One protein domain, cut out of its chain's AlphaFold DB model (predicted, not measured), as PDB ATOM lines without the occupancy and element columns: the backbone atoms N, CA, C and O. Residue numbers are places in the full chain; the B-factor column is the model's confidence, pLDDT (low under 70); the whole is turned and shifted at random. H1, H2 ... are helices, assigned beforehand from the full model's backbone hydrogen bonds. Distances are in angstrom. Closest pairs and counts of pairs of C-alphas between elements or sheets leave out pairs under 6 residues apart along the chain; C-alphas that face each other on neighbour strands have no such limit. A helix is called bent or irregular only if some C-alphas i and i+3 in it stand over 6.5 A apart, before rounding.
ATOM      1  N   HIS A 609     -30.400  37.448 -43.318       89.56
ATOM      2  CA  HIS A 609     -30.347  36.434 -42.271       89.56
ATOM      3  C   HIS A 609     -29.075  36.553 -41.421       89.56
ATOM      4  O   HIS A 609     -28.014  36.022 -41.762       89.56
ATOM      5  N   GLU A 610     -29.175  37.200 -40.254       89.06
ATOM      6  CA  GLU A 610     -28.064  37.345 -39.290       89.06
ATOM      7  C   GLU A 610     -27.498  36.000 -38.788       89.06
ATOM      8  O   GLU A 610     -26.352  35.897 -38.332       89.06
ATOM      9  N   SER A 611     -28.287  34.924 -38.864       90.00
ATOM     10  CA  SER A 611     -27.861  33.582 -38.462       90.00
ATOM     11  C   SER A 611     -26.871  32.947 -39.439       90.00
ATOM     12  O   SER A 611     -26.172  31.990 -39.082       90.00
ATOM     13  N   MET A 612     -26.745  33.500 -40.645       93.44
ATOM     14  CA  MET A 612     -25.960  32.942 -41.738       93.44
ATOM     15  C   MET A 612     -24.484  32.724 -41.360       93.44
ATOM     16  O   MET A 612     -23.926  31.653 -41.608       93.44
ATOM     17  N   GLN A 613     -23.838  33.694 -40.702       95.12
ATOM     18  CA  GLN A 613     -22.427  33.558 -40.315       95.12
ATOM     19  C   GLN A 613     -22.206  32.467 -39.255       95.12
ATOM     20  O   GLN A 613     -21.199  31.754 -39.294       95.12
ATOM     21  N   THR A 614     -23.152  32.314 -38.325       94.31
ATOM     22  CA  THR A 614     -23.121  31.230 -37.332       94.31
ATOM     23  C   THR A 614     -23.253  29.878 -38.023       94.31
ATOM     24  O   THR A 614     -22.513  28.952 -37.702       94.31
ATOM     25  N   THR A 615     -24.151  29.781 -39.007       95.50
ATOM     26  CA  THR A 615     -24.394  28.554 -39.777       95.50
ATOM     27  C   THR A 615     -23.147  28.104 -40.522       95.50
ATOM     28  O   THR A 615     -22.735  26.955 -40.366       95.50
ATOM     29  N   LEU A 616     -22.457  29.011 -41.225       97.38
ATOM     30  CA  LEU A 616     -21.169  28.686 -41.856       97.38
ATOM     31  C   LEU A 616     -20.113  28.241 -40.841       97.38
ATOM     32  O   LEU A 616     -19.346  27.320 -41.115       97.38
ATOM     33  N   SER A 617     -20.071  28.879 -39.668       97.12
ATOM     34  CA  SER A 617     -19.120  28.508 -38.617       97.12
ATOM     35  C   SER A 617     -19.393  27.098 -38.094       97.12
ATOM     36  O   SER A 617     -18.460  26.314 -37.913       97.12
ATOM     37  N   GLY A 618     -20.668  26.737 -37.936       96.31
ATOM     38  CA  GLY A 618     -21.081  25.364 -37.659       96.31
ATOM     39  C   GLY A 618     -20.636  24.398 -38.749       96.31
ATOM     40  O   GLY A 618     -20.002  23.395 -38.436       96.31
ATOM     41  N   MET A 619     -20.885  24.723 -40.022       97.56
ATOM     42  CA  MET A 619     -20.473  23.891 -41.161       97.56
ATOM     43  C   MET A 619     -18.960  23.639 -41.191       97.56
ATOM     44  O   MET A 619     -18.539  22.509 -41.430       97.56
ATOM     45  N   VAL A 620     -18.124  24.644 -40.918       97.31
ATOM     46  CA  VAL A 620     -16.668  24.433 -40.821       97.31
ATOM     47  C   VAL A 620     -16.316  23.548 -39.631       97.31
ATOM     48  O   VAL A 620     -15.537  22.611 -39.779       97.31
ATOM     49  N   TYR A 621     -16.888  23.815 -38.458       95.88
ATOM     50  CA  TYR A 621     -16.609  23.032 -37.256       95.88
ATOM     51  C   TYR A 621     -16.978  21.552 -37.433       95.88
ATOM     52  O   TYR A 621     -16.206  20.666 -37.071       95.88
ATOM     53  N   TYR A 622     -18.127  21.268 -38.038       95.50
ATOM     54  CA  TYR A 622     -18.653  19.911 -38.172       95.50
ATOM     55  C   TYR A 622     -17.993  19.093 -39.286       95.50
ATOM     56  O   TYR A 622     -18.289  17.916 -39.458       95.50
ATOM     57  N   ILE A 623     -17.046  19.669 -40.027       94.88
ATOM     58  CA  ILE A 623     -16.316  18.937 -41.066       94.88
ATOM     59  C   ILE A 623     -15.571  17.708 -40.492       94.88
ATOM     60  O   ILE A 623     -15.444  16.684 -41.153       94.88
ATOM     61  N   ILE A 624     -15.153  17.764 -39.218       91.31
ATOM     62  CA  ILE A 624     -14.382  16.706 -38.534       91.31
ATOM     63  C   ILE A 624     -15.177  15.433 -38.220       91.31
ATOM     64  O   ILE A 624     -14.588  14.402 -37.873       91.31
ATOM     65  N   THR A 625     -16.505  15.513 -38.257       88.56
ATOM     66  CA  THR A 625     -17.410  14.387 -37.986       88.56
ATOM     67  C   THR A 625     -17.908  13.736 -39.275       88.56
ATOM     68  O   THR A 625     -18.511  12.671 -39.212       88.56
ATOM     69  N   ARG A 626     -17.621  14.335 -40.440       87.31
ATOM     70  CA  ARG A 626     -18.011  13.859 -41.777       87.31
ATOM     71  C   ARG A 626     -16.792  13.387 -42.577       87.31
ATOM     72  O   ARG A 626     -16.565  13.824 -43.700       87.31
ATOM     73  N   GLN A 627     -15.973  12.531 -41.965       80.75
ATOM     74  CA  GLN A 627     -14.704  12.063 -42.547       80.75
ATOM     75  C   GLN A 627     -14.889  11.246 -43.834       80.75
ATOM     76  O   GLN A 627     -13.993  11.199 -44.664       80.75
ATOM     77  N   ASP A 628     -16.050  10.618 -43.998       85.12
ATOM     78  CA  ASP A 628     -16.445   9.818 -45.158       85.12
ATOM     79  C   ASP A 628     -16.917  10.666 -46.351       85.12
ATOM     80  O   ASP A 628     -17.177  10.141 -47.436       85.12
ATOM     81  N   ARG A 629     -17.045  11.986 -46.172       92.44
ATOM     82  CA  ARG A 629     -17.514  12.882 -47.221       92.44
ATOM     83  C   ARG A 629     -16.375  13.310 -48.143       92.44
ATOM     84  O   ARG A 629     -15.398  13.919 -47.717       92.44
ATOM     85  N   CYS A 630     -16.593  13.130 -49.442       93.62
ATOM     86  CA  CYS A 630     -15.829  13.821 -50.473       93.62
ATOM     87  C   CYS A 630     -16.312  15.275 -50.599       93.62
ATOM     88  O   CYS A 630     -17.497  15.528 -50.836       93.62
ATOM     89  N   TYR A 631     -15.400  16.233 -50.460       96.56
ATOM     90  CA  TYR A 631     -15.662  17.654 -50.677       96.56
ATOM     91  C   TYR A 631     -15.257  18.066 -52.091       96.56
ATOM     92  O   TYR A 631     -14.714  17.275 -52.861       96.56
ATOM     93  N   ARG A 632     -15.526  19.324 -52.436       97.12
ATOM     94  CA  ARG A 632     -15.100  19.949 -53.688       97.12
ATOM     95  C   ARG A 632     -14.253  21.180 -53.383       97.12
ATOM     96  O   ARG A 632     -14.552  21.915 -52.438       97.12
ATOM     97  N   VAL A 633     -13.205  21.407 -54.174       96.19
ATOM     98  CA  VAL A 633     -12.195  22.443 -53.907       96.19
ATOM     99  C   VAL A 633     -12.806  23.843 -53.865       96.19
ATOM    100  O   VAL A 633     -12.531  24.582 -52.915       96.19
ATOM    101  N   LYS A 634     -13.656  24.229 -54.831       96.69
ATOM    102  CA  LYS A 634     -14.210  25.593 -54.843       96.69
ATOM    103  C   LYS A 634     -15.187  25.839 -53.694       96.69
ATOM    104  O   LYS A 634     -14.965  26.813 -52.975       96.69
ATOM    105  N   PRO A 635     -16.201  24.987 -53.432       97.69
ATOM    106  CA  PRO A 635     -17.071  25.184 -52.278       97.69
ATOM    107  C   PRO A 635     -16.317  25.244 -50.947       97.69
ATOM    108  O   PRO A 635     -16.626  26.096 -50.114       97.69
ATOM    109  N   LEU A 636     -15.297  24.400 -50.751       97.31
ATOM    110  CA  LEU A 636     -14.498  24.408 -49.523       97.31
ATOM    111  C   LEU A 636     -13.635  25.674 -49.403       97.31
ATOM    112  O   LEU A 636     -13.558  26.270 -48.325       97.31
ATOM    113  N   THR A 637     -13.044  26.129 -50.512       97.31
ATOM    114  CA  THR A 637     -12.319  27.409 -50.583       97.31
ATOM    115  C   THR A 637     -13.242  28.574 -50.238       97.31
ATOM    116  O   THR A 637     -12.894  29.409 -49.404       97.31
ATOM    117  N   SER A 638     -14.439  28.607 -50.824       97.69
ATOM    118  CA  SER A 638     -15.459  29.624 -50.570       97.69
ATOM    119  C   SER A 638     -15.959  29.614 -49.128       97.69
ATOM    120  O   SER A 638     -16.065  30.678 -48.518       97.69
ATOM    121  N   LEU A 639     -16.178  28.439 -48.530       98.06
ATOM    122  CA  LEU A 639     -16.517  28.316 -47.112       98.06
ATOM    123  C   LEU A 639     -15.436  28.943 -46.221       98.06
ATOM    124  O   LEU A 639     -15.735  29.803 -45.391       98.06
ATOM    125  N   CYS A 640     -14.173  28.560 -46.426       97.75
ATOM    126  CA  CYS A 640     -13.051  29.097 -45.656       97.75
ATOM    127  C   CYS A 640     -12.904  30.609 -45.865       97.75
ATOM    128  O   CYS A 640     -12.696  31.350 -44.905       97.75
ATOM    129  N   ARG A 641     -13.076  31.092 -47.100       97.06
ATOM    130  CA  ARG A 641     -13.040  32.520 -47.435       97.06
ATOM    131  C   ARG A 641     -14.128  33.306 -46.703       97.06
ATOM    132  O   ARG A 641     -13.820  34.345 -46.124       97.06
ATOM    133  N   MET A 642     -15.364  32.807 -46.666       97.81
ATOM    134  CA  MET A 642     -16.474  33.457 -45.955       97.81
ATOM    135  C   MET A 642     -16.277  33.499 -44.428       97.81
ATOM    136  O   MET A 642     -16.801  34.396 -43.764       97.81
ATOM    137  N   ILE A 643     -15.489  32.579 -43.860       97.62
ATOM    138  CA  ILE A 643     -15.095  32.603 -42.441       97.62
ATOM    139  C   ILE A 643     -13.909  33.539 -42.181       97.62
ATOM    140  O   ILE A 643     -13.938  34.312 -41.223       97.62
ATOM    141  N   LEU A 644     -12.870  33.488 -43.019       96.75
ATOM    142  CA  LEU A 644     -11.610  34.210 -42.808       96.75
ATOM    143  C   LEU A 644     -11.648  35.663 -43.305       96.75
ATOM    144  O   LEU A 644     -10.881  36.496 -42.822       96.75
ATOM    145  N   LEU A 645     -12.542  36.001 -44.237       96.00
ATOM    146  CA  LEU A 645     -12.722  37.350 -44.787       96.00
ATOM    147  C   LEU A 645     -14.167  37.860 -44.593       96.00
ATOM    148  O   LEU A 645     -14.799  38.301 -45.552       96.00
ATOM    149  N   PRO A 646     -14.708  37.882 -43.358       96.25
ATOM    150  CA  PRO A 646     -16.128  38.163 -43.110       96.25
ATOM    151  C   PRO A 646     -16.562  39.569 -43.561       96.25
ATOM    152  O   PRO A 646     -17.719  39.789 -43.899       96.25
ATOM    153  N   HIS A 647     -15.630  40.522 -43.635       94.81
ATOM    154  CA  HIS A 647     -15.876  41.883 -44.133       94.81
ATOM    155  C   HIS A 647     -16.292  41.949 -45.606       94.81
ATOM    156  O   HIS A 647     -16.766  42.990 -46.054       94.81
ATOM    157  N   LEU A 648     -16.100  40.865 -46.359       95.25
ATOM    158  CA  LEU A 648     -16.543  40.781 -47.741       95.25
ATOM    159  C   LEU A 648     -17.986  40.281 -47.881       95.25
ATOM    160  O   LEU A 648     -18.554  40.485 -48.952       95.25
ATOM    161  N   TYR A 649     -18.552  39.672 -46.829       95.81
ATOM    162  CA  TYR A 649     -19.790  38.873 -46.872       95.81
ATOM    163  C   TYR A 649     -20.823  39.229 -45.795       95.81
ATOM    164  O   TYR A 649     -21.887  38.611 -45.735       95.81
ATOM    165  N   ILE A 650     -20.497  40.164 -44.902       94.50
ATOM    166  CA  ILE A 650     -21.396  40.661 -43.861       94.50
ATOM    167  C   ILE A 650     -21.721  42.121 -44.159       94.50
ATOM    168  O   ILE A 650     -20.816  42.955 -44.272       94.50
ATOM    169  N   ILE A 651     -23.012  42.437 -44.232       90.69
ATOM    170  CA  ILE A 651     -23.501  43.799 -44.428       90.69
ATOM    171  C   ILE A 651     -23.242  44.581 -43.140       90.69
ATOM    172  O   ILE A 651     -23.878  44.386 -42.103       90.69
ATOM    173  N   ALA A 652     -22.256  45.478 -43.187       86.88
ATOM    174  CA  ALA A 652     -21.785  46.183 -41.997       86.88
ATOM    175  C   ALA A 652     -22.879  47.025 -41.320       86.88
ATOM    176  O   ALA A 652     -22.815  47.221 -40.109       86.88
ATOM    177  N   ALA A 653     -23.865  47.515 -42.078       84.31
ATOM    178  CA  ALA A 653     -24.989  48.279 -41.540       84.31
ATOM    179  C   ALA A 653     -25.881  47.448 -40.602       84.31
ATOM    180  O   ALA A 653     -26.468  48.003 -39.676       84.31
ATOM    181  N   GLU A 654     -25.929  46.132 -40.801       83.69
ATOM    182  CA  GLU A 654     -26.839  45.226 -40.099       83.69
ATOM    183  C   GLU A 654     -26.121  44.476 -38.968       83.69
ATOM    184  O   GLU A 654     -26.659  44.328 -37.874       83.69
ATOM    185  N   GLU A 655     -24.848  44.108 -39.165       89.06
ATOM    186  CA  GLU A 655     -24.101  43.246 -38.234       89.06
ATOM    187  C   GLU A 655     -22.750  43.835 -37.769       89.06
ATOM    188  O   GLU A 655     -21.798  43.111 -37.448       89.06
ATOM    189  N   ALA A 656     -22.641  45.168 -37.676       90.44
ATOM    190  CA  ALA A 656     -21.402  45.885 -37.327       90.44
ATOM    191  C   ALA A 656     -20.650  45.307 -36.111       90.44
ATOM    192  O   ALA A 656     -19.416  45.231 -36.093       90.44
ATOM    193  N   VAL A 657     -21.392  44.926 -35.067       91.12
ATOM    194  CA  VAL A 657     -20.832  44.414 -33.811       91.12
ATOM    195  C   VAL A 657     -20.171  43.054 -34.020       91.12
ATOM    196  O   VAL A 657     -19.020  42.875 -33.613       91.12
ATOM    197  N   ARG A 658     -20.869  42.115 -34.671       91.38
ATOM    198  CA  ARG A 658     -20.352  40.771 -34.940       91.38
ATOM    199  C   ARG A 658     -19.151  40.830 -35.872       91.38
ATOM    200  O   ARG A 658     -18.109  40.258 -35.556       91.38
ATOM    201  N   LEU A 659     -19.261  41.600 -36.955       93.81
ATOM    202  CA  LEU A 659     -18.176  41.790 -37.914       93.81
ATOM    203  C   LEU A 659     -16.898  42.294 -37.229       93.81
ATOM    204  O   LEU A 659     -15.811  41.763 -37.457       93.81
ATOM    205  N   LYS A 660     -17.018  43.272 -36.324       91.69
ATOM    206  CA  LYS A 660     -15.876  43.781 -35.559       91.69
ATOM    207  C   LYS A 660     -15.240  42.712 -34.664       91.69
ATOM    208  O   LYS A 660     -14.014  42.658 -34.575       91.69
ATOM    209  N   LEU A 661     -16.046  41.891 -33.986       92.88
ATOM    210  CA  LEU A 661     -15.541  40.814 -33.126       92.88
ATOM    211  C   LEU A 661     -14.774  39.763 -33.935       92.88
ATOM    212  O   LEU A 661     -13.683  39.374 -33.523       92.88
ATOM    213  N   LEU A 662     -15.305  39.362 -35.094       94.19
ATOM    214  CA  LEU A 662     -14.656  38.414 -36.002       94.19
ATOM    215  C   LEU A 662     -13.312  38.951 -36.512       94.19
ATOM    216  O   LEU A 662     -12.287  38.297 -36.333       94.19
ATOM    217  N   ILE A 663     -13.288  40.169 -37.072       94.62
ATOM    218  CA  ILE A 663     -12.052  40.797 -37.582       94.62
ATOM    219  C   ILE A 663     -11.015  40.953 -36.465       94.62
ATOM    220  O   ILE A 663      -9.838  40.655 -36.662       94.62
ATOM    221  N   GLY A 664     -11.441  41.422 -35.289       92.50
ATOM    222  CA  GLY A 664     -10.557  41.585 -34.139       92.50
ATOM    223  C   GLY A 664      -9.915  40.265 -33.715       92.50
ATOM    224  O   GLY A 664      -8.707  40.222 -33.474       92.50
ATOM    225  N   TYR A 665     -10.705  39.187 -33.672       93.12
ATOM    226  CA  TYR A 665     -10.212  37.851 -33.345       93.12
ATOM    227  C   TYR A 665      -9.214  37.345 -34.394       93.12
ATOM    228  O   TYR A 665      -8.102  36.966 -34.033       93.12
ATOM    229  N   ILE A 666      -9.563  37.436 -35.682       94.06
ATOM    230  CA  ILE A 666      -8.694  37.060 -36.809       94.06
ATOM    231  C   ILE A 666      -7.352  37.795 -36.733       94.06
ATOM    232  O   ILE A 666      -6.295  37.169 -36.751       94.06
ATOM    233  N   ASN A 667      -7.374  39.116 -36.552       92.19
ATOM    234  CA  ASN A 667      -6.154  39.925 -36.497       92.19
ATOM    235  C   ASN A 667      -5.266  39.624 -35.286       92.19
ATOM    236  O   ASN A 667      -4.046  39.785 -35.368       92.19
ATOM    237  N   THR A 668      -5.868  39.210 -34.171       90.38
ATOM    238  CA  THR A 668      -5.138  38.888 -32.937       90.38
ATOM    239  C   THR A 668      -4.501  37.504 -33.005       90.38
ATOM    240  O   THR A 668      -3.385  37.330 -32.522       90.38
ATOM    241  N   HIS A 669      -5.199  36.529 -33.589       88.50
ATOM    242  CA  HIS A 669      -4.852  35.115 -33.439       88.50
ATOM    243  C   HIS A 669      -4.283  34.450 -34.692       88.50
ATOM    244  O   HIS A 669      -3.634  33.418 -34.552       88.50
ATOM    245  N   LEU A 670      -4.484  35.012 -35.886       88.44
ATOM    246  CA  LEU A 670      -3.948  34.432 -37.118       88.44
ATOM    247  C   LEU A 670      -2.617  35.070 -37.537       88.44
ATOM    248  O   LEU A 670      -2.255  36.180 -37.123       88.44
ATOM    249  N   SER A 671      -1.880  34.336 -38.376       78.44
ATOM    250  CA  SER A 671      -0.582  34.757 -38.913       78.44
ATOM    251  C   SER A 671      -0.677  36.071 -39.695       78.44
ATOM    252  O   SER A 671      -1.731  36.432 -40.221       78.44
ATOM    253  N   GLU A 672       0.442  36.792 -39.831       77.06
ATOM    254  CA  GLU A 672       0.472  38.080 -40.541       77.06
ATOM    255  C   GLU A 672      -0.072  38.015 -41.971       77.06
ATOM    256  O   GLU A 672      -0.692  38.975 -42.426       77.06
ATOM    257  N   ARG A 673       0.100  36.876 -42.657       74.00
ATOM    258  CA  ARG A 673      -0.413  36.653 -44.020       74.00
ATOM    259  C   ARG A 673      -1.938  36.738 -44.097       74.00
ATOM    260  O   ARG A 673      -2.470  37.043 -45.156       74.00
ATOM    261  N   ARG A 674      -2.622  36.483 -42.982       72.38
ATOM    262  CA  ARG A 674      -4.082  36.363 -42.891       72.38
ATOM    263  C   ARG A 674      -4.738  37.507 -42.133       72.38
ATOM    264  O   ARG A 674      -5.960  37.555 -42.025       72.38
ATOM    265  N   ARG A 675      -3.938  38.441 -41.613       77.50
ATOM    266  CA  ARG A 675      -4.450  39.639 -40.951       77.50
ATOM    267  C   ARG A 675      -5.165  40.531 -41.961       77.50
ATOM    268  O   ARG A 675      -4.631  40.882 -43.013       77.50
ATOM    269  N   ILE A 676      -6.361  40.962 -41.592       79.62
ATOM    270  CA  ILE A 676      -7.169  41.926 -42.328       79.62
ATOM    271  C   ILE A 676      -6.574  43.318 -42.092       79.62
ATOM    272  O   ILE A 676      -6.602  43.843 -40.978       79.62
ATOM    273  N   LYS A 677      -6.044  43.925 -43.161       79.00
ATOM    274  CA  LYS A 677      -5.358  45.233 -43.123       79.00
ATOM    275  C   LYS A 677      -6.304  46.442 -43.073       79.00
ATOM    276  O   LYS A 677      -5.842  47.569 -42.917       79.00
ATOM    277  N   HIS A 678      -7.610  46.235 -43.229       68.94
ATOM    278  CA  HIS A 678      -8.585  47.323 -43.314       68.94
ATOM    279  C   HIS A 678      -8.855  47.996 -41.955       68.94
ATOM    280  O   HIS A 678      -8.844  47.325 -40.918       68.94
ATOM    281  N   PRO A 679      -9.120  49.318 -41.935       56.59
ATOM    282  CA  PRO A 679      -9.441  50.035 -40.707       56.59
ATOM    283  C   PRO A 679     -10.718  49.468 -40.079       56.59
ATOM    284  O   PRO A 679     -11.770  49.421 -40.713       56.59
ATOM    285  N   MET A 680     -10.629  49.042 -38.815       59.94
ATOM    286  CA  MET A 680     -11.792  48.520 -38.102       59.94
ATOM    287  C   MET A 680     -12.858  49.613 -37.921       59.94
ATOM    288  O   MET A 680     -12.516  50.736 -37.530       59.94
ATOM    289  N   PRO A 681     -14.152  49.292 -38.098       59.44
ATOM    290  CA  PRO A 681     -15.235  50.197 -37.741       59.44
ATOM    291  C   PRO A 681     -15.102  50.667 -36.284       59.44
ATOM    292  O   PRO A 681     -14.898  49.869 -35.357       59.44
ATOM    293  N   LYS A 682     -15.222  51.980 -36.057       46.22
ATOM    294  CA  LYS A 682     -15.176  52.580 -34.716       46.22
ATOM    295  C   LYS A 682     -16.477  52.283 -33.954       46.22
ATOM    296  O   LYS A 682     -17.351  53.134 -33.873       46.22
ATOM    297  N   ALA A 683     -16.607  51.099 -33.359       51.22
ATOM    298  CA  ALA A 683     -17.684  50.791 -32.407       51.22
ATOM    299  C   ALA A 683     -17.143  50.725 -30.968       51.22
ATOM    300  O   ALA A 683     -16.057  50.187 -30.743       51.22
ATOM    301  N   LYS A 684     -17.882  51.222 -29.971       51.88
ATOM    302  CA  LYS A 684     -17.554  50.979 -28.553       51.88
ATOM    303  C   LYS A 684     -17.825  49.498 -28.263       51.88
ATOM    304  O   LYS A 684     -18.971  49.071 -28.320       51.88
ATOM    305  N   ALA A 685     -16.783  48.698 -28.028       54.19
ATOM    306  CA  ALA A 685     -16.946  47.266 -27.767       54.19
ATOM    307  C   ALA A 685     -17.642  47.069 -26.409       54.19
ATOM    308  O   ALA A 685     -17.040  47.272 -25.359       54.19
ATOM    309  N   ALA A 686     -18.924  46.711 -26.440       56.38
ATOM    310  CA  ALA A 686     -19.797  46.601 -25.274       56.38
ATOM    311  C   ALA A 686     -19.607  45.283 -24.495       56.38
ATOM    312  O   ALA A 686     -20.572  44.574 -24.236       56.38
ATOM    313  N   GLY A 687     -18.367  44.909 -24.157       69.06
ATOM    314  CA  GLY A 687     -18.085  43.697 -23.366       69.06
ATOM    315  C   GLY A 687     -18.544  42.373 -24.003       69.06
ATOM    316  O   GLY A 687     -18.652  41.365 -23.310       69.06
ATOM    317  N   LEU A 688     -18.835  42.367 -25.307       77.44
ATOM    318  CA  LEU A 688     -19.262  41.178 -26.039       77.44
ATOM    319  C   LEU A 688     -18.054  40.296 -26.374       77.44
ATOM    320  O   LEU A 688     -16.989  40.796 -26.735       77.44
ATOM    321  N   SER A 689     -18.236  38.981 -26.254       85.44
ATOM    322  CA  SER A 689     -17.249  37.969 -26.639       85.44
ATOM    323  C   SER A 689     -17.747  37.211 -27.859       85.44
ATOM    324  O   SER A 689     -18.936  36.903 -27.945       85.44
ATOM    325  N   LEU A 690     -16.829  36.909 -28.777       89.62
ATOM    326  CA  LEU A 690     -17.104  36.055 -29.927       89.62
ATOM    327  C   LEU A 690     -17.516  34.652 -29.454       89.62
ATOM    328  O   LEU A 690     -16.988  34.150 -28.451       89.62
ATOM    329  N   GLU A 691     -18.468  34.026 -30.144       90.56
ATOM    330  CA  GLU A 691     -18.957  32.704 -29.762       90.56
ATOM    331  C   GLU A 691     -17.857  31.638 -29.871       90.56
ATOM    332  O   GLU A 691     -16.851  31.803 -30.564       90.56
ATOM    333  N   ARG A 692     -17.998  30.533 -29.124       92.44
ATOM    334  CA  ARG A 692     -17.006  29.447 -29.179       92.44
ATOM    335  C   ARG A 692     -16.958  28.832 -30.578       92.44
ATOM    336  O   ARG A 692     -15.855  28.593 -31.060       92.44
ATOM    337  N   ILE A 693     -18.116  28.641 -31.210       94.56
ATOM    338  CA  ILE A 693     -18.224  28.055 -32.549       94.56
ATOM    339  C   ILE A 693     -17.498  28.895 -33.606       94.56
ATOM    340  O   ILE A 693     -16.684  28.354 -34.343       94.56
ATOM    341  N   ASP A 694     -17.674  30.220 -33.594       95.12
ATOM    342  CA  ASP A 694     -16.992  31.136 -34.516       95.12
ATOM    343  C   ASP A 694     -15.463  31.070 -34.348       95.12
ATOM    344  O   ASP A 694     -14.718  31.034 -35.324       95.12
ATOM    345  N   ARG A 695     -14.972  31.023 -33.100       94.62
ATOM    346  CA  ARG A 695     -13.528  30.920 -32.822       94.62
ATOM    347  C   ARG A 695     -12.937  29.616 -33.349       94.62
ATOM    348  O   ARG A 695     -11.879  29.649 -33.967       94.62
ATOM    349  N   LEU A 696     -13.611  28.490 -33.106       94.75
ATOM    350  CA  LEU A 696     -13.184  27.182 -33.608       94.75
ATOM    351  C   LEU A 696     -13.209  27.149 -35.139       94.75
ATOM    352  O   LEU A 696     -12.227  26.737 -35.747       94.75
ATOM    353  N   ALA A 697     -14.280  27.658 -35.752       96.75
ATOM    354  CA  ALA A 697     -14.414  27.738 -37.201       96.75
ATOM    355  C   ALA A 697     -13.283  28.543 -37.850       96.75
ATOM    356  O   ALA A 697     -12.755  28.126 -38.875       96.75
ATOM    357  N   ILE A 698     -12.864  29.659 -37.242       96.38
ATOM    358  CA  ILE A 698     -11.731  30.455 -37.732       96.38
ATOM    359  C   ILE A 698     -10.442  29.624 -37.754       96.38
ATOM    360  O   ILE A 698      -9.776  29.590 -38.783       96.38
ATOM    361  N   HIS A 699     -10.110  28.919 -36.668       95.44
ATOM    362  CA  HIS A 699      -8.907  28.069 -36.614       95.44
ATOM    363  C   HIS A 699      -8.986  26.865 -37.555       95.44
ATOM    364  O   HIS A 699      -7.986  26.468 -38.145       95.44
ATOM    365  N   PHE A 700     -10.172  26.287 -37.727       96.19
ATOM    366  CA  PHE A 700     -10.377  25.171 -38.647       96.19
ATOM    367  C   PHE A 700     -10.222  25.620 -40.098       96.19
ATOM    368  O   PHE A 700      -9.489  24.989 -40.851       96.19
ATOM    369  N   ALA A 701     -10.859  26.730 -40.483       96.94
ATOM    370  CA  ALA A 701     -10.719  27.307 -41.816       96.94
ATOM    371  C   ALA A 701      -9.257  27.674 -42.115       96.94
ATOM    372  O   ALA A 701      -8.768  27.402 -43.208       96.94
ATOM    373  N   ASP A 702      -8.547  28.234 -41.133       95.50
ATOM    374  CA  ASP A 702      -7.116  28.536 -41.209       95.50
ATOM    375  C   ASP A 702      -6.286  27.294 -41.562       95.50
ATOM    376  O   ASP A 702      -5.505  27.295 -42.517       95.50
ATOM    377  N   LYS A 703      -6.531  26.207 -40.824       95.50
ATOM    378  CA  LYS A 703      -5.840  24.931 -40.984       95.50
ATOM    379  C   LYS A 703      -6.182  24.238 -42.303       95.50
ATOM    380  O   LYS A 703      -5.281  23.736 -42.970       95.50
ATOM    381  N   LEU A 704      -7.454  24.248 -42.707       95.81
ATOM    382  CA  LEU A 704      -7.909  23.715 -43.996       95.81
ATOM    383  C   LEU A 704      -7.230  24.437 -45.166       95.81
ATOM    384  O   LEU A 704      -6.764  23.788 -46.098       95.81
ATOM    385  N   VAL A 705      -7.133  25.768 -45.103       95.81
ATOM    386  CA  VAL A 705      -6.446  26.574 -46.120       95.81
ATOM    387  C   VAL A 705      -4.969  26.202 -46.230       95.81
ATOM    388  O   VAL A 705      -4.476  26.071 -47.348       95.81
ATOM    389  N   ASP A 706      -4.265  26.042 -45.105       94.56
ATOM    390  CA  ASP A 706      -2.846  25.660 -45.107       94.56
ATOM    391  C   ASP A 706      -2.619  24.272 -45.707       94.56
ATOM    392  O   ASP A 706      -1.808  24.110 -46.620       94.56
ATOM    393  N   GLU A 707      -3.338  23.276 -45.196       95.25
ATOM    394  CA  GLU A 707      -3.083  21.866 -45.500       95.25
ATOM    395  C   GLU A 707      -3.545  21.497 -46.912       95.25
ATOM    396  O   GLU A 707      -2.853  20.773 -47.628       95.25
ATOM    397  N   LEU A 708      -4.673  22.056 -47.358       95.19
ATOM    398  CA  LEU A 708      -5.215  21.821 -48.699       95.19
ATOM    399  C   LEU A 708      -4.743  22.860 -49.728       95.19
ATOM    400  O   LEU A 708      -5.115  22.770 -50.895       95.19
ATOM    401  N   LYS A 709      -3.923  23.840 -49.318       95.81
ATOM    402  CA  LYS A 709      -3.390  24.918 -50.173       95.81
ATOM    403  C   LYS A 709      -4.488  25.685 -50.924       95.81
ATOM    404  O   LYS A 709      -4.343  25.994 -52.106       95.81
ATOM    405  N   LEU A 710      -5.590  25.987 -50.239       94.12
ATOM    406  CA  LEU A 710      -6.751  26.646 -50.844       94.12
ATOM    407  C   LEU A 710      -6.449  28.119 -51.156       94.12
ATOM    408  O   LEU A 710      -6.032  28.876 -50.274       94.12
ATOM    409  N   ASP A 711      -6.735  28.562 -52.381       92.25
ATOM    410  CA  ASP A 711      -6.549  29.957 -52.807       92.25
ATOM    411  C   ASP A 711      -7.717  30.858 -52.362       92.25
ATOM    412  O   ASP A 711      -8.504  31.406 -53.138       92.25
ATOM    413  N   TYR A 712      -7.870  30.989 -51.047       91.38
ATOM    414  CA  TYR A 712      -8.948  31.785 -50.460       91.38
ATOM    415  C   TYR A 712      -8.725  33.300 -50.631       91.38
ATOM    416  O   TYR A 712      -9.685  34.064 -50.547       91.38
ATOM    417  N   GLY A 713      -7.483  33.745 -50.855       89.44
ATOM    418  CA  GLY A 713      -7.135  35.160 -51.011       89.44
ATOM    419  C   GLY A 713      -7.451  35.709 -52.402       89.44
ATOM    420  O   GLY A 713      -7.808  36.882 -52.530       89.44
ATOM    421  N   ASN A 714      -7.362  34.870 -53.435       91.25
ATOM    422  CA  ASN A 714      -7.773  35.224 -54.782       91.25
ATOM    423  C   ASN A 714      -9.295  35.202 -54.893       91.25
ATOM    424  O   ASN A 714      -9.941  34.155 -54.893       91.25
ATOM    425  N   LEU A 715      -9.875  36.389 -55.008       87.12
ATOM    426  CA  LEU A 715     -11.310  36.564 -55.120       87.12
ATOM    427  C   LEU A 715     -11.884  35.871 -56.366       87.12
ATOM    428  O   LEU A 715     -13.006  35.370 -56.288       87.12
ATOM    429  N   ASP A 716     -11.132  35.770 -57.457       89.44
ATOM    430  CA  ASP A 716     -11.587  35.181 -58.721       89.44
ATOM    431  C   ASP A 716     -11.231  33.688 -58.860       89.44
ATOM    432  O   ASP A 716     -11.511  33.078 -59.889       89.44
ATOM    433  N   ALA A 717     -10.712  33.044 -57.805       87.56
ATOM    434  CA  ALA A 717     -10.455  31.594 -57.802       87.56
ATOM    435  C   ALA A 717     -11.732  30.738 -57.939       87.56
ATOM    436  O   ALA A 717     -11.656  29.532 -58.145       87.56
ATOM    437  N   VAL A 718     -12.922  31.341 -57.817       87.56
ATOM    438  CA  VAL A 718     -14.187  30.658 -58.139       87.56
ATOM    439  C   VAL A 718     -14.426  30.620 -59.653       87.56
ATOM    440  O   VAL A 718     -15.030  29.671 -60.134       87.56
ATOM    441  N   PHE A 719     -13.913  31.594 -60.406       89.56
ATOM    442  CA  PHE A 719     -14.167  31.784 -61.841       89.56
ATOM    443  C   PHE A 719     -13.091  31.162 -62.738       89.56
ATOM    444  O   PHE A 719     -13.277  31.052 -63.944       89.56
ATOM    445  N   THR A 720     -11.950  30.769 -62.166       84.44
ATOM    446  CA  THR A 720     -10.815  30.230 -62.922       84.44
ATOM    447  C   THR A 720     -10.233  28.988 -62.241       84.44
ATOM    448  O   THR A 720     -10.221  28.912 -61.012       84.44
ATOM    449  N   PRO A 721      -9.753  27.987 -63.008       85.00
ATOM    450  CA  PRO A 721      -9.795  27.889 -64.474       85.00
ATOM    451  C   PRO A 721     -11.141  27.393 -65.031       85.00
ATOM    452  O   PRO A 721     -11.365  27.475 -66.233       85.00
ATOM    453  N   LEU A 722     -12.010  26.852 -64.176       89.06
ATOM    454  CA  LEU A 722     -13.331  26.341 -64.549       89.06
ATOM    455  C   LEU A 722     -14.406  27.415 -64.323       89.06
ATOM    456  O   LEU A 722     -14.234  28.192 -63.376       89.06
ATOM    457  N   PRO A 723     -15.527  27.397 -65.074       90.44
ATOM    458  CA  PRO A 723     -16.647  28.321 -64.882       90.44
ATOM    459  C   PRO A 723     -17.093  28.411 -63.427       90.44
ATOM    460  O   PRO A 723     -16.974  27.448 -62.666       90.44
ATOM    461  N   TRP A 724     -17.624  29.561 -63.020       91.88
ATOM    462  CA  TRP A 724     -18.004  29.806 -61.627       91.88
ATOM    463  C   TRP A 724     -19.143  28.923 -61.113       91.88
ATOM    464  O   TRP A 724     -19.322  28.848 -59.905       91.88
ATOM    465  N   THR A 725     -19.864  28.247 -62.004       93.62
ATOM    466  CA  THR A 725     -20.881  27.234 -61.700       93.62
ATOM    467  C   THR A 725     -20.312  25.823 -61.549       93.62
ATOM    468  O   THR A 725     -20.997  24.942 -61.050       93.62
ATOM    469  N   ASP A 726     -19.067  25.570 -61.961       95.31
ATOM    470  CA  ASP A 726     -18.420  24.272 -61.776       95.31
ATOM    471  C   ASP A 726     -17.810  24.200 -60.363       95.31
ATOM    472  O   ASP A 726     -16.950  25.036 -60.050       95.31
ATOM    473  N   PRO A 727     -18.165  23.209 -59.519       96.25
ATOM    474  CA  PRO A 727     -17.672  23.101 -58.143       96.25
ATOM    475  C   PRO A 727     -16.178  22.724 -58.040       96.25
ATOM    476  O   PRO A 727     -15.582  22.798 -56.958       96.25
ATOM    477  N   GLY A 728     -15.546  22.336 -59.143       95.88
ATOM    478  CA  GLY A 728     -14.144  21.961 -59.237       95.88
ATOM    479  C   GLY A 728     -13.854  20.523 -58.814       95.88
ATOM    480  O   GLY A 728     -14.729  19.657 -58.710       95.88
ATOM    481  N   GLU A 729     -12.573  20.254 -58.583       96.12
ATOM    482  CA  GLU A 729     -12.083  18.916 -58.264       96.12
ATOM    483  C   GLU A 729     -12.577  18.421 -56.899       96.12
ATOM    484  O   GLU A 729     -12.861  19.198 -55.984       96.12
ATOM    485  N   ALA A 730     -12.688  17.101 -56.784       96.69
ATOM    486  CA  ALA A 730     -12.934  16.414 -55.527       96.69
ATOM    487  C   ALA A 730     -11.729  16.553 -54.584       96.69
ATOM    488  O   ALA A 730     -10.582  16.492 -55.021       96.69
ATOM    489  N   VAL A 731     -11.989  16.710 -53.287       95.75
ATOM    490  CA  VAL A 731     -10.964  16.713 -52.243       95.75
ATOM    491  C   VAL A 731     -11.442  15.912 -51.040       95.75
ATOM    492  O   VAL A 731     -12.544  16.117 -50.527       95.75
ATOM    493  N   GLU A 732     -10.600  14.993 -50.589       95.12
ATOM    494  CA  GLU A 732     -10.813  14.209 -49.377       95.12
ATOM    495  C   GLU A 732      -9.976  14.789 -48.239       95.12
ATOM    496  O   GLU A 732      -8.862  15.280 -48.442       95.12
ATOM    497  N   LEU A 733     -10.515  14.745 -47.021       95.06
ATOM    498  CA  LEU A 733      -9.769  15.153 -45.837       95.06
ATOM    499  C   LEU A 733      -8.939  13.970 -45.353       95.06
ATOM    500  O   LEU A 733      -9.487  12.918 -45.035       95.06
ATOM    501  N   SER A 734      -7.621  14.147 -45.266       95.06
ATOM    502  CA  SER A 734      -6.762  13.102 -44.713       95.06
ATOM    503  C   SER A 734      -7.097  12.846 -43.240       95.06
ATOM    504  O   SER A 734      -7.471  13.761 -42.502       95.06
ATOM    505  N   GLU A 735      -6.926  11.602 -42.789       95.19
ATOM    506  CA  GLU A 735      -7.131  11.241 -41.381       95.19
ATOM    507  C   GLU A 735      -6.287  12.123 -40.448       95.19
ATOM    508  O   GLU A 735      -6.793  12.640 -39.453       95.19
ATOM    509  N   GLU A 736      -5.035  12.384 -40.835       96.44
ATOM    510  CA  GLU A 736      -4.117  13.268 -40.115       96.44
ATOM    511  C   GLU A 736      -4.657  14.699 -39.997       96.44
ATOM    512  O   GLU A 736      -4.652  15.275 -38.909       96.44
ATOM    513  N   LEU A 737      -5.194  15.270 -41.081       95.56
ATOM    514  CA  LEU A 737      -5.818  16.592 -41.036       95.56
ATOM    515  C   LEU A 737      -6.997  16.604 -40.060       95.56
ATOM    516  O   LEU A 737      -7.135  17.528 -39.258       95.56
ATOM    517  N   VAL A 738      -7.831  15.565 -40.065       95.06
ATOM    518  CA  VAL A 738      -8.967  15.506 -39.141       95.06
ATOM    519  C   VAL A 738      -8.513  15.345 -37.687       95.06
ATOM    520  O   VAL A 738      -9.097  15.973 -36.800       95.06
ATOM    521  N   LEU A 739      -7.462  14.567 -37.416       94.69
ATOM    522  CA  LEU A 739      -6.862  14.465 -36.081       94.69
ATOM    523  C   LEU A 739      -6.321  15.817 -35.602       94.69
ATOM    524  O   LEU A 739      -6.577  16.209 -34.461       94.69
ATOM    525  N   GLN A 740      -5.661  16.574 -36.480       94.56
ATOM    526  CA  GLN A 740      -5.179  17.922 -36.176       94.56
ATOM    527  C   GLN A 740      -6.329  18.890 -35.864       94.56
ATOM    528  O   GLN A 740      -6.229  19.685 -34.930       94.56
ATOM    529  N   LEU A 741      -7.446  18.805 -36.592       93.12
ATOM    530  CA  LEU A 741      -8.637  19.608 -36.303       93.12
ATOM    531  C   LEU A 741      -9.287  19.210 -34.967       93.12
ATOM    532  O   LEU A 741      -9.666  20.078 -34.181       93.12
ATOM    533  N   ARG A 742      -9.366  17.910 -34.649       93.56
ATOM    534  CA  ARG A 742      -9.853  17.426 -33.343       93.56
ATOM    535  C   ARG A 742      -8.977  17.921 -32.191       93.56
ATOM    536  O   ARG A 742      -9.514  18.304 -31.155       93.56
ATOM    537  N   ALA A 743      -7.661  17.985 -32.388       92.62
ATOM    538  CA  ALA A 743      -6.723  18.496 -31.391       92.62
ATOM    539  C   ALA A 743      -6.926  19.986 -31.060       92.62
ATOM    540  O   ALA A 743      -6.576  20.398 -29.964       92.62
ATOM    541  N   ILE A 744      -7.515  20.788 -31.957       90.38
ATOM    542  CA  ILE A 744      -7.876  22.194 -31.677       90.38
ATOM    543  C   ILE A 744      -9.098  22.297 -30.738       90.38
ATOM    544  O   ILE A 744      -9.293  23.318 -30.078       90.38
ATOM    545  N   VAL A 745      -9.960  21.272 -30.697       89.12
ATOM    546  CA  VAL A 745     -11.177  21.265 -29.861       89.12
ATOM    547  C   VAL A 745     -10.863  20.973 -28.391       89.12
ATOM    548  O   VAL A 745     -11.550  21.522 -27.518       89.12
ATOM    549  N   VAL A 746      -9.877  20.097 -28.162       87.31
ATOM    550  CA  VAL A 746      -9.337  19.686 -26.852       87.31
ATOM    551  C   VAL A 746      -8.524  20.823 -26.251       87.31
ATOM    552  O   VAL A 746      -8.778  21.138 -25.066       87.31
TER     553      VAL A 746
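AT A GLANCE: This is residues 609 to 746 of the 746 residues of the protein "JmjC domain-containing protein" of Hypholoma sublateritium (strain FD-334 SS-4) (UniProt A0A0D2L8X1). Three helices, H1, H2 and H4, are packed against one another as a crossed core, and H6 lies beside H4, running back along it. H3, kinked, sits at one end of this core, where the long link of residues 670 to 691 loops out past it; at a side of the core the small H5 packs on residues 634 to 638 of H2, and the link of residues 719 to 734 leads from it to H6. The printed part has 138 residues with six named helices, H1 to H6 in order, and no named strand; its class is all helix. It is compact, with a radius of gyration of the C-alphas of 15.1 A, and spans 44 by 38 by 30 A.

IN THESE COORDINATES: Find C-alpha 612 at (-25.960, 32.942, -41.738); there H1 begins, residues 612 to 625, 20.8 A long. It is irregular, but only just: C-alphas 621 and 624 are 6.8 A apart. H2 is residues 633 to 644, 16.2 A. H3, residues 652 to 669, is 22.0 A long, has a kink of 49 degrees near residue 659 and is irregular, with C-alphas 654 and 657 8.7 A apart. Look next at C-alpha 692, (-17.006, 29.447, -29.179), where H4, residues 692 to 708, starts its 24.0 A. H5, residues 715 to 718, is irregular, its end C-alphas 7.2 A apart. H6, residues 735 to 745, runs 15.8 A to C-alpha 745 at (-11.177, 21.265, -29.861).

HOW THE PARTS SIT: Start at the hub, H4, which touches four helices. It touches H1 at a steep tilt of 61 degrees, the same way, closest at the C-alphas of Ser 617 and Ala 697, 5.0 A. It touches H2 at a steep tilt of 43 degrees, opposite ways, closest at the C-alphas of Cys 640 and Ala 701, 4.8 A. H6 touches it at a shallow tilt of 27 degrees, opposite ways; the closest C-alphas, of Phe 700 and Leu 741, are 6.3 A apart. H3 only just touches H4, with 3 pairs of C-alphas within 8 A, the closest those of Ile 666 and Ile 698, 7.3 A. H5 only just touches H2, also with 3 pairs; the closest C-alphas are those of Lys 634 and Val 718, 6.0 A. H3 and H6 are apart. Every O i to N i+4 pair is within hydrogen-bond range in H2 and H4, against 7 of 10 in H1, 12 of 14 in H3 and 6 of 7 in H6; H5 is too short for such a pair.

THE WHOLE: The C-alphas farthest apart, of Gly 687 and Leu 722, are 44.9 A from each other. The printed part has no cut and ends at the chain's last residue, Val 746. The links H3 to H4 and H5 to H6 are long; residues 730 to 731 of the latter pair antiparallel with residues 631 to 632. The mean pLDDT of the printed part is 89.6, with residues 678 to 687 under 70.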